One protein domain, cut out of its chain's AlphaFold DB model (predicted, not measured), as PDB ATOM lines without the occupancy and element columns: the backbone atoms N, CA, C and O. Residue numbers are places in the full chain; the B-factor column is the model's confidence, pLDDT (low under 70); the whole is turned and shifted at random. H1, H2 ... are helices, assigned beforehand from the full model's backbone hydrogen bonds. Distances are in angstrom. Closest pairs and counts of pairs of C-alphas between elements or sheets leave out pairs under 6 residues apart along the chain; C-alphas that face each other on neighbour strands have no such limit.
ATOM      1  N   LYS A   7      24.681   6.666 -11.000       25.78
ATOM      2  CA  LYS A   7      23.639   7.513 -11.615       25.78
ATOM      3  C   LYS A   7      22.411   6.735 -12.113       25.78
ATOM      4  O   LYS A   7      21.339   7.320 -12.235       25.78
ATOM      5  N   LEU A   8      22.525   5.426 -12.355       25.78
ATOM      6  CA  LEU A   8      21.409   4.623 -12.875       25.78
ATOM      7  C   LEU A   8      20.372   4.267 -11.792       25.78
ATOM      8  O   LEU A   8      19.189   4.128 -12.090       25.78
ATOM      9  N   VAL A   9      20.805   4.151 -10.530       25.22
ATOM     10  CA  VAL A   9      19.932   3.816  -9.388       25.22
ATOM     11  C   VAL A   9      19.205   5.059  -8.858       25.22
ATOM     12  O   VAL A   9      18.045   4.961  -8.459       25.22
ATOM     13  N   LEU A  10      19.824   6.245  -8.947       25.11
ATOM     14  CA  LEU A  10      19.144   7.519  -8.672       25.11
ATOM     15  C   LEU A  10      18.052   7.844  -9.707       25.11
ATOM     16  O   LEU A  10      17.018   8.392  -9.337       25.11
ATOM     17  N   GLY A  11      18.231   7.440 -10.971       24.38
ATOM     18  CA  GLY A  11      17.227   7.636 -12.022       24.38
ATOM     19  C   GLY A  11      15.895   6.923 -11.752       24.38
ATOM     20  O   GLY A  11      14.845   7.476 -12.058       24.38
ATOM     21  N   LEU A  12      15.910   5.741 -11.120       25.52
ATOM     22  CA  LEU A  12      14.678   5.011 -10.782       25.52
ATOM     23  C   LEU A  12      13.942   5.601  -9.571       25.52
ATOM     24  O   LEU A  12      12.715   5.645  -9.573       25.52
ATOM     25  N   LYS A  13      14.664   6.077  -8.546       24.61
ATOM     26  CA  LYS A  13      14.041   6.704  -7.365       24.61
ATOM     27  C   LYS A  13      13.405   8.060  -7.695       24.61
ATOM     28  O   LYS A  13      12.342   8.369  -7.164       24.61
ATOM     29  N   LEU A  14      13.991   8.828  -8.621       25.83
ATOM     30  CA  LEU A  14      13.431  10.112  -9.062       25.83
ATOM     31  C   LEU A  14      12.129   9.954  -9.875       25.83
ATOM     32  O   LEU A  14      11.249  10.807  -9.793       25.83
ATOM     33  N   ILE A  15      11.984   8.856 -10.629       32.47
ATOM     34  CA  ILE A  15      10.765   8.540 -11.400       32.47
ATOM     35  C   ILE A  15       9.595   8.194 -10.468       32.47
ATOM     36  O   ILE A  15       8.469   8.593 -10.743       32.47
ATOM     37  N   VAL A  16       9.849   7.518  -9.341       35.19
ATOM     38  CA  VAL A  16       8.803   7.163  -8.362       35.19
ATOM     39  C   VAL A  16       8.299   8.396  -7.598       35.19
ATOM     40  O   VAL A  16       7.096   8.539  -7.406       35.19
ATOM     41  N   ILE A  17       9.189   9.325  -7.227       34.12
ATOM     42  CA  ILE A  17       8.815  10.549  -6.492       34.12
ATOM     43  C   ILE A  17       8.122  11.571  -7.410       34.12
ATOM     44  O   ILE A  17       7.103  12.142  -7.027       34.12
ATOM     45  N   MET A  18       8.598  11.760  -8.651       36.16
ATOM     46  CA  MET A  18       7.885  12.604  -9.623       36.16
ATOM     47  C   MET A  18       6.573  11.973 -10.101       36.16
ATOM     48  O   MET A  18       5.635  12.706 -10.397       36.16
ATOM     49  N   GLY A  19       6.494  10.640 -10.159       40.84
ATOM     50  CA  GLY A  19       5.260   9.916 -10.456       40.84
ATOM     51  C   GLY A  19       4.182  10.164  -9.403       40.84
ATOM     52  O   GLY A  19       3.056  10.457  -9.772       40.84
ATOM     53  N   ALA A  20       4.526  10.149  -8.111       42.78
ATOM     54  CA  ALA A  20       3.573  10.423  -7.033       42.78
ATOM     55  C   ALA A  20       3.038  11.870  -7.055       42.78
ATOM     56  O   ALA A  20       1.833  12.077  -6.938       42.78
ATOM     57  N   LEU A  21       3.906  12.866  -7.280       42.59
ATOM     58  CA  LEU A  21       3.501  14.274  -7.411       42.59
ATOM     59  C   LEU A  21       2.621  14.518  -8.647       42.59
ATOM     60  O   LEU A  21       1.623  15.226  -8.552       42.59
ATOM     61  N   LEU A  22       2.936  13.893  -9.787       50.31
ATOM     62  CA  LEU A  22       2.088  14.012 -10.974       50.31
ATOM     63  C   LEU A  22       0.782  13.218 -10.867       50.31
ATOM     64  O   LEU A  22      -0.222  13.654 -11.411       50.31
ATOM     65  N   VAL A  23       0.763  12.090 -10.159       50.91
ATOM     66  CA  VAL A  23      -0.469  11.337  -9.877       50.91
ATOM     67  C   VAL A  23      -1.432  12.164  -9.018       50.91
ATOM     68  O   VAL A  23      -2.634  12.147  -9.275       50.91
ATOM     69  N   ILE A  24      -0.915  12.950  -8.066       51.25
ATOM     70  CA  ILE A  24      -1.714  13.916  -7.298       51.25
ATOM     71  C   ILE A  24      -2.218  15.047  -8.210       51.25
ATOM     72  O   ILE A  24      -3.409  15.349  -8.185       51.25
ATOM     73  N   GLU A  25      -1.366  15.617  -9.077       50.94
ATOM     74  CA  GLU A  25      -1.795  16.623 -10.071       50.94
ATOM     75  C   GLU A  25      -2.883  16.076 -11.022       50.94
ATOM     76  O   GLU A  25      -3.800  16.812 -11.371       50.94
ATOM     77  N   ILE A  26      -2.829  14.795 -11.411       52.72
ATOM     78  CA  ILE A  26      -3.793  14.155 -12.328       52.72
ATOM     79  C   ILE A  26      -5.120  13.829 -11.639       52.72
ATOM     80  O   ILE A  26      -6.165  14.117 -12.211       52.72
ATOM     81  N   SER A  27      -5.092  13.291 -10.415       51.97
ATOM     82  CA  SER A  27      -6.300  13.068  -9.597       51.97
ATOM     83  C   SER A  27      -7.035  14.387  -9.311       51.97
ATOM     84  O   SER A  27      -8.264  14.476  -9.325       51.97
ATOM     85  N   MET A  28      -6.270  15.467  -9.144       49.66
ATOM     86  CA  MET A  28      -6.822  16.812  -9.049       49.66
ATOM     87  C   MET A  28      -7.267  17.386 -10.406       49.66
ATOM     88  O   MET A  28      -8.225  18.153 -10.444       49.66
ATOM     89  N   ALA A  29      -6.609  17.045 -11.516       53.56
ATOM     90  CA  ALA A  29      -6.997  17.488 -12.857       53.56
ATOM     91  C   ALA A  29      -8.284  16.823 -13.358       53.56
ATOM     92  O   ALA A  29      -9.049  17.471 -14.064       53.56
ATOM     93  N   SER A  30      -8.566  15.584 -12.945       55.56
ATOM     94  CA  SER A  30      -9.802  14.869 -13.288       55.56
ATOM     95  C   SER A  30     -11.059  15.397 -12.599       55.56
ATOM     96  O   SER A  30     -12.154  14.955 -12.918       55.56
ATOM     97  N   THR A  31     -10.919  16.339 -11.664       60.66
ATOM     98  CA  THR A  31     -12.038  16.925 -10.906       60.66
ATOM     99  C   THR A  31     -12.250  18.412 -11.197       60.66
ATOM    100  O   THR A  31     -13.173  19.017 -10.659       60.66
ATOM    101  N   SER A  32     -11.420  19.024 -12.051       73.00
ATOM    102  CA  SER A  32     -11.524  20.445 -12.392       73.00
ATOM    103  C   SER A  32     -11.061  20.717 -13.822       73.00
ATOM    104  O   SER A  32      -9.895  20.499 -14.169       73.00
ATOM    105  N   ASN A  33     -11.963  21.290 -14.627       81.50
ATOM    106  CA  ASN A  33     -11.686  21.737 -15.996       81.50
ATOM    107  C   ASN A  33     -10.440  22.637 -16.063       81.50
ATOM    108  O   ASN A  33      -9.623  22.513 -16.975       81.50
ATOM    109  N   GLU A  34     -10.255  23.512 -15.074       83.44
ATOM    110  CA  GLU A  34      -9.122  24.434 -15.014       83.44
ATOM    111  C   GLU A  34      -7.789  23.695 -14.835       83.44
ATOM    112  O   GLU A  34      -6.829  23.942 -15.571       83.44
ATOM    113  N   LYS A  35      -7.735  22.719 -13.924       82.19
ATOM    114  CA  LYS A  35      -6.532  21.910 -13.686       82.19
ATOM    115  C   LYS A  35      -6.194  21.021 -14.888       82.19
ATOM    116  O   LYS A  35      -5.018  20.898 -15.241       82.19
ATOM    117  N   CYS A  36      -7.201  20.469 -15.572       84.56
ATOM    118  CA  CYS A  36      -7.001  19.764 -16.842       84.56
ATOM    119  C   CYS A  36      -6.388  20.684 -17.906       84.56
ATOM    120  O   CYS A  36      -5.388  20.326 -18.534       84.56
ATOM    121  N   LEU A  37      -6.932  21.895 -18.080       87.31
ATOM    122  CA  LEU A  37      -6.425  22.871 -19.048       87.31
ATOM    123  C   LEU A  37      -4.982  23.293 -18.742       87.31
ATOM    124  O   LEU A  37      -4.153  23.350 -19.655       87.31
ATOM    125  N   GLN A  38      -4.655  23.532 -17.470       87.25
ATOM    126  CA  GLN A  38      -3.293  23.855 -17.038       87.25
ATOM    127  C   GLN A  38      -2.314  22.714 -17.349       87.25
ATOM    128  O   GLN A  38      -1.248  22.952 -17.930       87.25
ATOM    129  N   LEU A  39      -2.679  21.465 -17.035       84.25
ATOM    130  CA  LEU A  39      -1.852  20.301 -17.350       84.25
ATOM    131  C   LEU A  39      -1.690  20.126 -18.867       84.25
ATOM    132  O   LEU A  39      -0.567  19.970 -19.349       84.25
ATOM    133  N   LYS A  40      -2.775  20.230 -19.642       87.44
ATOM    134  CA  LYS A  40      -2.745  20.167 -21.112       87.44
ATOM    135  C   LYS A  40      -1.791  21.213 -21.693       87.44
ATOM    136  O   LYS A  40      -0.937  20.862 -22.508       87.44
ATOM    137  N   LYS A  41      -1.853  22.462 -21.216       87.62
ATOM    138  CA  LYS A  41      -0.942  23.552 -21.616       87.62
ATOM    139  C   LYS A  41       0.520  23.262 -21.245       87.62
ATOM    140  O   LYS A  41       1.425  23.513 -22.036       87.62
ATOM    141  N   LYS A  42       0.776  22.674 -20.071       87.00
ATOM    142  CA  LYS A  42       2.124  22.260 -19.623       87.00
ATOM    143  C   LYS A  42       2.714  21.139 -20.487       87.00
ATOM    144  O   LYS A  42       3.937  21.072 -20.645       87.00
ATOM    145  N   LEU A  43       1.872  20.244 -21.005       87.00
ATOM    146  CA  LEU A  43       2.296  19.107 -21.824       87.00
ATOM    147  C   LEU A  43       2.449  19.475 -23.306       87.00
ATOM    148  O   LEU A  43       3.429  19.057 -23.915       87.00
ATOM    149  N   ILE A  44       1.536  20.270 -23.876       88.12
ATOM    150  CA  ILE A  44       1.529  20.588 -25.316       88.12
ATOM    151  C   ILE A  44       2.791  21.331 -25.773       88.12
ATOM    152  O   ILE A  44       3.250  21.125 -26.889       88.12
ATOM    153  N   ASN A  45       3.416  22.110 -24.885       84.06
ATOM    154  CA  ASN A  45       4.629  22.880 -25.180       84.06
ATOM    155  C   ASN A  45       5.922  22.044 -25.169       84.06
ATOM    156  O   ASN A  45       7.016  22.601 -25.153       84.06
ATOM    157  N   LYS A  46       5.833  20.711 -25.102       84.38
ATOM    158  CA  LYS A  46       7.005  19.829 -25.103       84.38
ATOM    159  C   LYS A  46       6.854  18.773 -26.188       84.38
ATOM    160  O   LYS A  46       5.984  17.908 -26.095       84.38
ATOM    161  N   ASP A  47       7.776  18.780 -27.146       83.44
ATOM    162  CA  ASP A  47       7.777  17.894 -28.323       83.44
ATOM    163  C   ASP A  47       7.607  16.412 -27.976       83.44
ATOM    164  O   ASP A  47       6.884  15.674 -28.654       83.44
ATOM    165  N   SER A  48       8.202  15.974 -26.859       82.31
ATOM    166  CA  SER A  48       8.068  14.597 -26.389       82.31
ATOM    167  C   SER A  48       6.609  14.200 -26.171       82.31
ATOM    168  O   SER A  48       6.250  13.074 -26.488       82.31
ATOM    169  N   PHE A  49       5.739  15.089 -25.674       87.38
ATOM    170  CA  PHE A  49       4.324  14.773 -25.459       87.38
ATOM    171  C   PHE A  49       3.502  14.779 -26.750       87.38
ATOM    172  O   PHE A  49       2.537  14.025 -26.824       87.38
ATOM    173  N   ASN A  50       3.949  15.470 -27.799       89.25
ATOM    174  CA  ASN A  50       3.289  15.472 -29.111       89.25
ATOM    175  C   ASN A  50       3.729  14.316 -30.028       89.25
ATOM    176  O   ASN A  50       3.072  14.039 -31.024       89.25
ATOM    177  N   ALA A 123      -1.600   2.484  -6.977       87.75
ATOM    178  CA  ALA A 123      -1.001   1.761  -5.872       87.75
ATOM    179  C   ALA A 123       0.391   2.314  -5.542       87.75
ATOM    180  O   ALA A 123       1.307   2.330  -6.374       87.75
ATOM    181  N   SER A 124       0.564   2.727  -4.290       82.06
ATOM    182  CA  SER A 124       1.778   3.378  -3.803       82.06
ATOM    183  C   SER A 124       2.507   2.490  -2.802       82.06
ATOM    184  O   SER A 124       1.911   1.677  -2.098       82.06
ATOM    185  N   SER A 125       3.828   2.617  -2.737       79.44
ATOM    186  CA  SER A 125       4.623   1.961  -1.697       79.44
ATOM    187  C   SER A 125       4.869   2.938  -0.558       79.44
ATOM    188  O   SER A 125       5.261   4.080  -0.798       79.44
ATOM    189  N   LYS A 126       4.691   2.485   0.688       77.25
ATOM    190  CA  LYS A 126       5.165   3.245   1.853       77.25
ATOM    191  C   LYS A 126       6.686   3.406   1.764       77.25
ATOM    192  O   LYS A 126       7.375   2.499   1.293       77.25
ATOM    193  N   ILE A 127       7.212   4.541   2.227       73.50
ATOM    194  CA  ILE A 127       8.661   4.774   2.294       73.50
ATOM    195  C   ILE A 127       9.305   3.617   3.073       73.50
ATOM    196  O   ILE A 127       8.839   3.250   4.146       73.50
ATOM    197  N   GLY A 128      10.342   3.001   2.498       71.56
ATOM    198  CA  GLY A 128      11.021   1.840   3.086       71.56
ATOM    199  C   GLY A 128      10.379   0.476   2.792       71.56
ATOM    200  O   GLY A 128      10.986  -0.543   3.104       71.56
ATOM    201  N   SER A 129       9.214   0.422   2.136       75.38
ATOM    202  CA  SER A 129       8.553  -0.826   1.733       75.38
ATOM    203  C   SER A 129       8.666  -1.083   0.230       75.38
ATOM    204  O   SER A 129       8.595  -0.168  -0.589       75.38
ATOM    205  N   THR A 130       8.803  -2.355  -0.147       71.19
ATOM    206  CA  THR A 130       8.691  -2.822  -1.540       71.19
ATOM    207  C   THR A 130       7.280  -3.288  -1.897       71.19
ATOM    208  O   THR A 130       6.987  -3.477  -3.077       71.19
ATOM    209  N   LYS A 131       6.398  -3.472  -0.903       80.81
ATOM    210  CA  LYS A 131       4.993  -3.818  -1.137       80.81
ATOM    211  C   LYS A 131       4.225  -2.566  -1.554       80.81
ATOM    212  O   LYS A 131       4.414  -1.489  -0.984       80.81
ATOM    213  N   LYS A 132       3.373  -2.711  -2.567       83.50
ATOM    214  CA  LYS A 132       2.418  -1.677  -2.963       83.50
ATOM    215  C   LYS A 132       1.137  -1.843  -2.150       83.50
ATOM    216  O   LYS A 132       0.675  -2.965  -1.966       83.50
ATOM    217  N   THR A 133       0.587  -0.734  -1.684       87.38
ATOM    218  CA  THR A 133      -0.730  -0.660  -1.060       87.38
ATOM    219  C   THR A 133      -1.728  -0.288  -2.145       87.38
ATOM    220  O   THR A 133      -1.604   0.774  -2.755       87.38
ATOM    221  N   THR A 134      -2.680  -1.175  -2.403       89.00
ATOM    222  CA  THR A 134      -3.807  -0.941  -3.310       89.00
ATOM    223  C   THR A 134      -5.003  -0.413  -2.525       89.00
ATOM    224  O   THR A 134      -5.134  -0.697  -1.334       89.00
ATOM    225  N   THR A 135      -5.899   0.315  -3.185       90.00
ATOM    226  CA  THR A 135      -7.140   0.821  -2.577       90.00
ATOM    227  C   THR A 135      -8.344   0.485  -3.450       90.00
ATOM    228  O   THR A 135      -8.221   0.437  -4.672       90.00
ATOM    229  N   SER A 136      -9.527   0.297  -2.857       92.69
ATOM    230  CA  SER A 136     -10.755   0.045  -3.630       92.69
ATOM    231  C   SER A 136     -11.060   1.184  -4.612       92.69
ATOM    232  O   SER A 136     -11.455   0.929  -5.746       92.69
ATOM    233  N   ALA A 137     -10.795   2.434  -4.213       88.25
ATOM    234  CA  ALA A 137     -10.942   3.604  -5.077       88.25
ATOM    235  C   ALA A 137      -9.959   3.588  -6.261       88.25
ATOM    236  O   ALA A 137     -10.360   3.841  -7.394       88.25
ATOM    237  N   GLY A 138      -8.687   3.247  -6.029       88.19
ATOM    238  CA  GLY A 138      -7.680   3.134  -7.089       88.19
ATOM    239  C   GLY A 138      -7.981   2.007  -8.083       88.19
ATOM    240  O   GLY A 138      -7.811   2.184  -9.293       88.19
ATOM    241  N   ILE A 139      -8.513   0.879  -7.599       91.06
ATOM    242  CA  ILE A 139      -9.000  -0.222  -8.446       91.06
ATOM    243  C   ILE A 139     -10.178   0.243  -9.311       91.06
ATOM    244  O   ILE A 139     -10.138   0.081 -10.530       91.06
ATOM    245  N   ALA A 140     -11.195   0.867  -8.709       90.81
ATOM    246  CA  ALA A 140     -12.357   1.378  -9.438       90.81
ATOM    247  C   ALA A 140     -11.956   2.422 -10.494       90.81
ATOM    248  O   ALA A 140     -12.363   2.321 -11.649       90.81
ATOM    249  N   ALA A 141     -11.074   3.362 -10.141       89.38
ATOM    250  CA  ALA A 141     -10.537   4.340 -11.083       89.38
ATOM    251  C   ALA A 141      -9.775   3.665 -12.236       89.38
ATOM    252  O   ALA A 141      -9.950   4.035 -13.393       89.38
ATOM    253  N   THR A 142      -8.975   2.634 -11.952       89.62
ATOM    254  CA  THR A 142      -8.277   1.857 -12.990       89.62
ATOM    255  C   THR A 142      -9.270   1.199 -13.955       89.62
ATOM    256  O   THR A 142      -9.084   1.272 -15.172       89.62
ATOM    257  N   ILE A 143     -10.351   0.608 -13.435       95.00
ATOM    258  CA  ILE A 143     -11.417   0.003 -14.245       95.00
ATOM    259  C   ILE A 143     -12.110   1.059 -15.110       95.00
ATOM    260  O   ILE A 143     -12.238   0.860 -16.314       95.00
ATOM    261  N   ASN A 144     -12.495   2.198 -14.540       91.94
ATOM    262  CA  ASN A 144     -13.200   3.239 -15.283       91.94
ATOM    263  C   ASN A 144     -12.328   3.867 -16.386       91.94
ATOM    264  O   ASN A 144     -12.798   4.109 -17.498       91.94
ATOM    265  N   MET A 145     -11.043   4.100 -16.100       92.69
ATOM    266  CA  MET A 145     -10.116   4.735 -17.041       92.69
ATOM    267  C   MET A 145      -9.663   3.796 -18.168       92.69
ATOM    268  O   MET A 145      -9.477   4.246 -19.301       92.69
ATOM    269  N   PHE A 146      -9.461   2.505 -17.873       94.06
ATOM    270  CA  PHE A 146      -8.792   1.564 -18.787       94.06
ATOM    271  C   PHE A 146      -9.610   0.314 -19.138       94.06
ATOM    272  O   PHE A 146      -9.181  -0.469 -19.983       94.06
ATOM    273  N   GLY A 147     -10.774   0.117 -18.522       95.12
ATOM    274  CA  GLY A 147     -11.626  -1.061 -18.711       95.12
ATOM    275  C   GLY A 147     -11.191  -2.301 -17.921       95.12
ATOM    276  O   GLY A 147     -11.709  -3.385 -18.170       95.12
ATOM    277  N   GLY A 148     -10.234  -2.176 -16.993       95.81
ATOM    278  CA  GLY A 148      -9.749  -3.284 -16.165       95.81
ATOM    279  C   GLY A 148      -8.252  -3.210 -15.853       95.81
ATOM    280  O   GLY A 148      -7.624  -2.169 -16.064       95.81
ATOM    281  N   PRO A 149      -7.653  -4.311 -15.353       95.38
ATOM    282  CA  PRO A 149      -6.226  -4.371 -15.062       95.38
ATOM    283  C   PRO A 149      -5.359  -4.127 -16.301       95.38
ATOM    284  O   PRO A 149      -5.484  -4.816 -17.317       95.38
ATOM    285  N   VAL A 150      -4.410  -3.201 -16.183       95.00
ATOM    286  CA  VAL A 150      -3.623  -2.678 -17.309       95.00
ATOM    287  C   VAL A 150      -2.129  -2.920 -17.107       95.00
ATOM    288  O   VAL A 150      -1.627  -2.855 -15.984       95.00
ATOM    289  N   ARG A 151      -1.378  -3.217 -18.173       93.81
ATOM    290  CA  ARG A 151       0.085  -3.372 -18.088       93.81
ATOM    291  C   ARG A 151       0.792  -2.049 -18.339       93.81
ATOM    292  O   ARG A 151       0.269  -1.148 -18.989       93.81
ATOM    293  N   PRO A 164      -1.636  15.599 -26.076       91.19
ATOM    294  CA  PRO A 164      -2.373  16.521 -25.213       91.19
ATOM    295  C   PRO A 164      -3.590  17.153 -25.907       91.19
ATOM    296  O   PRO A 164      -4.608  17.390 -25.263       91.19
ATOM    297  N   ALA A 165      -3.521  17.395 -27.222       91.81
ATOM    298  CA  ALA A 165      -4.624  17.965 -27.996       91.81
ATOM    299  C   ALA A 165      -5.885  17.078 -27.995       91.81
ATOM    300  O   ALA A 165      -6.987  17.621 -27.952       91.81
ATOM    301  N   MET A 166      -5.719  15.749 -27.951       92.38
ATOM    302  CA  MET A 166      -6.791  14.738 -27.990       92.38
ATOM    303  C   MET A 166      -7.528  14.532 -26.652       92.38
ATOM    304  O   MET A 166      -8.381  13.645 -26.550       92.38
ATOM    305  N   VAL A 167      -7.168  15.296 -25.619       89.88
ATOM    306  CA  VAL A 167      -7.834  15.301 -24.310       89.88
ATOM    307  C   VAL A 167      -8.867  16.425 -24.286       89.88
ATOM    308  O   VAL A 167      -8.502  17.595 -24.466       89.88
ATOM    309  N   ASP A 168     -10.137  16.087 -24.051       89.31
ATOM    310  CA  ASP A 168     -11.197  17.072 -23.820       89.31
ATOM    311  C   ASP A 168     -11.255  17.454 -22.332       89.31
ATOM    312  O   ASP A 168     -11.592  16.642 -21.477       89.31
ATOM    313  N   CYS A 169     -10.910  18.707 -22.028       87.31
ATOM    314  CA  CYS A 169     -10.961  19.254 -20.670       87.31
ATOM    315  C   CYS A 169     -12.286  19.958 -20.340       87.31
ATOM    316  O   CYS A 169     -12.433  20.439 -19.223       87.31
ATOM    317  N   LYS A 170     -13.219  20.097 -21.293       85.94
ATOM    318  CA  LYS A 170     -14.543  20.693 -21.045       85.94
ATOM    319  C   LYS A 170     -15.545  19.640 -20.581       85.94
ATOM    320  O   LYS A 170     -16.369  19.929 -19.719       85.94
ATOM    321  N   LYS A 171     -15.470  18.440 -21.163       83.44
ATOM    322  CA  LYS A 171     -16.294  17.272 -20.818       83.44
ATOM    323  C   LYS A 171     -15.403  16.074 -20.507       83.44
ATOM    324  O   LYS A 171     -15.410  15.074 -21.220       83.44
ATOM    325  N   MET A 172     -14.592  16.211 -19.465       82.88
ATOM    326  CA  MET A 172     -13.602  15.202 -19.119       82.88
ATOM    327  C   MET A 172     -14.269  13.880 -18.725       82.88
ATOM    328  O   MET A 172     -15.033  13.814 -17.766       82.88
ATOM    329  N   THR A 173     -13.973  12.826 -19.482       88.88
ATOM    330  CA  THR A 173     -14.406  11.460 -19.170       88.88
ATOM    331  C   THR A 173     -13.318  10.709 -18.410       88.88
ATOM    332  O   THR A 173     -12.139  11.069 -18.474       88.88
ATOM    333  N   ASP A 174     -13.663   9.590 -17.771       88.31
ATOM    334  CA  ASP A 174     -12.662   8.693 -17.178       88.31
ATOM    335  C   ASP A 174     -11.627   8.215 -18.213       88.31
ATOM    336  O   ASP A 174     -10.436   8.114 -17.916       88.31
ATOM    337  N   LYS A 175     -12.032   8.021 -19.473       90.81
ATOM    338  CA  LYS A 175     -11.094   7.686 -20.556       90.81
ATOM    339  C   LYS A 175     -10.103   8.820 -20.829       90.81
ATOM    340  O   LYS A 175      -8.935   8.551 -21.110       90.81
ATOM    341  N   ASP A 176     -10.529  10.078 -20.735       89.50
ATOM    342  CA  ASP A 176      -9.639  11.235 -20.894       89.50
ATOM    343  C   ASP A 176      -8.682  11.397 -19.706       89.50
ATOM    344  O   ASP A 176      -7.502  11.703 -19.905       89.50
ATOM    345  N   SER A 177      -9.130  11.072 -18.491       87.94
ATOM    346  CA  SER A 177      -8.256  10.919 -17.319       87.94
ATOM    347  C   SER A 177      -7.185   9.847 -17.550       87.94
ATOM    348  O   SER A 177      -5.998  10.084 -17.310       87.94
ATOM    349  N   GLY A 178      -7.577   8.692 -18.102       90.38
ATOM    350  CA  GLY A 178      -6.658   7.617 -18.480       90.38
ATOM    351  C   GLY A 178      -5.625   8.047 -19.527       90.38
ATOM    352  O   GLY A 178      -4.436   7.746 -19.389       90.38
ATOM    353  N   LYS A 179      -6.042   8.815 -20.545       91.62
ATOM    354  CA  LYS A 179      -5.141   9.418 -21.545       91.62
ATOM    355  C   LYS A 179      -4.130  10.371 -20.908       91.62
ATOM    356  O   LYS A 179      -2.946  10.294 -21.233       91.62
ATOM    357  N   LEU A 180      -4.566  11.256 -20.010       88.12
ATOM    358  CA  LEU A 180      -3.670  12.168 -19.291       88.12
ATOM    359  C   LEU A 180      -2.655  11.409 -18.437       88.12
ATOM    360  O   LEU A 180      -1.463  11.717 -18.491       88.12
ATOM    361  N   LEU A 181      -3.101  10.379 -17.713       87.31
ATOM    362  CA  LEU A 181      -2.212   9.517 -16.937       87.31
ATOM    363  C   LEU A 181      -1.176   8.821 -17.830       87.31
ATOM    364  O   LEU A 181       0.016   8.828 -17.523       87.31
TER     365      LEU A 181
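Overview. This is residues 7 to 50, 123 to 151 and 164 to 181 of the 308 residues of an uncharacterized protein of hydrothermal vent metagenome (UniProt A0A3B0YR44). H1, a long helix whose residues 7 to 15 stick out, meets shorter helices at its other end: H2 folds back there as a V, and H5 packs on H1 with H4 crosswise to H5. The printed part has 91 residues with five named helices, H1 to H5, and no named strand: all helix. It is only just compact, close to loose: radius of gyration of the C-alphas 14.6 A, spans 40 by 34 by 22 A.

Along the chain. Find C-alpha 7 at (23.639, 7.513, -11.615); H1 runs 32.2 A to residue 29. Next come H2, residues 33 to 44, 16.2 A, and H3, 47 to 50. H4, 136 to 146, covers 15.4 A; H5, 174 to 181, ends at (-2.212, 9.517, -16.937).

Arrangement. H1 and H2 touch only at the corner, C-alphas of Ala 29 and Lys 35 closest at 4.5 A, opposite ways at a shallow tilt of 34.6 degrees, only just short of steep. H1 touches H5 with residues 23 to 26 alone, C-alphas of Ile 26 and Leu 181 closest at 6.7 A. H4 touches H5 about perpendicular, 88 degrees, C-alphas of Met 145 and Lys 175 closest at 4.7 A. H3 is close to but not clearly touching H2, C-alphas of Leu 43 and Phe 49 closest at 6.0 A. In H2, H4 and H5 every O i to N i+4 pair is within hydrogen-bond range, in H1 17 of 19; H3 is too short for one.

Size, cuts and confidence. Look for two cuts: C-alphas 50 and 123 are 27.3 A apart, 151 and 164 21.3 A. Of the links printed whole, H1 to H2 and H2 to H3 are tight. Residues 7 to 31 have pLDDT under 70.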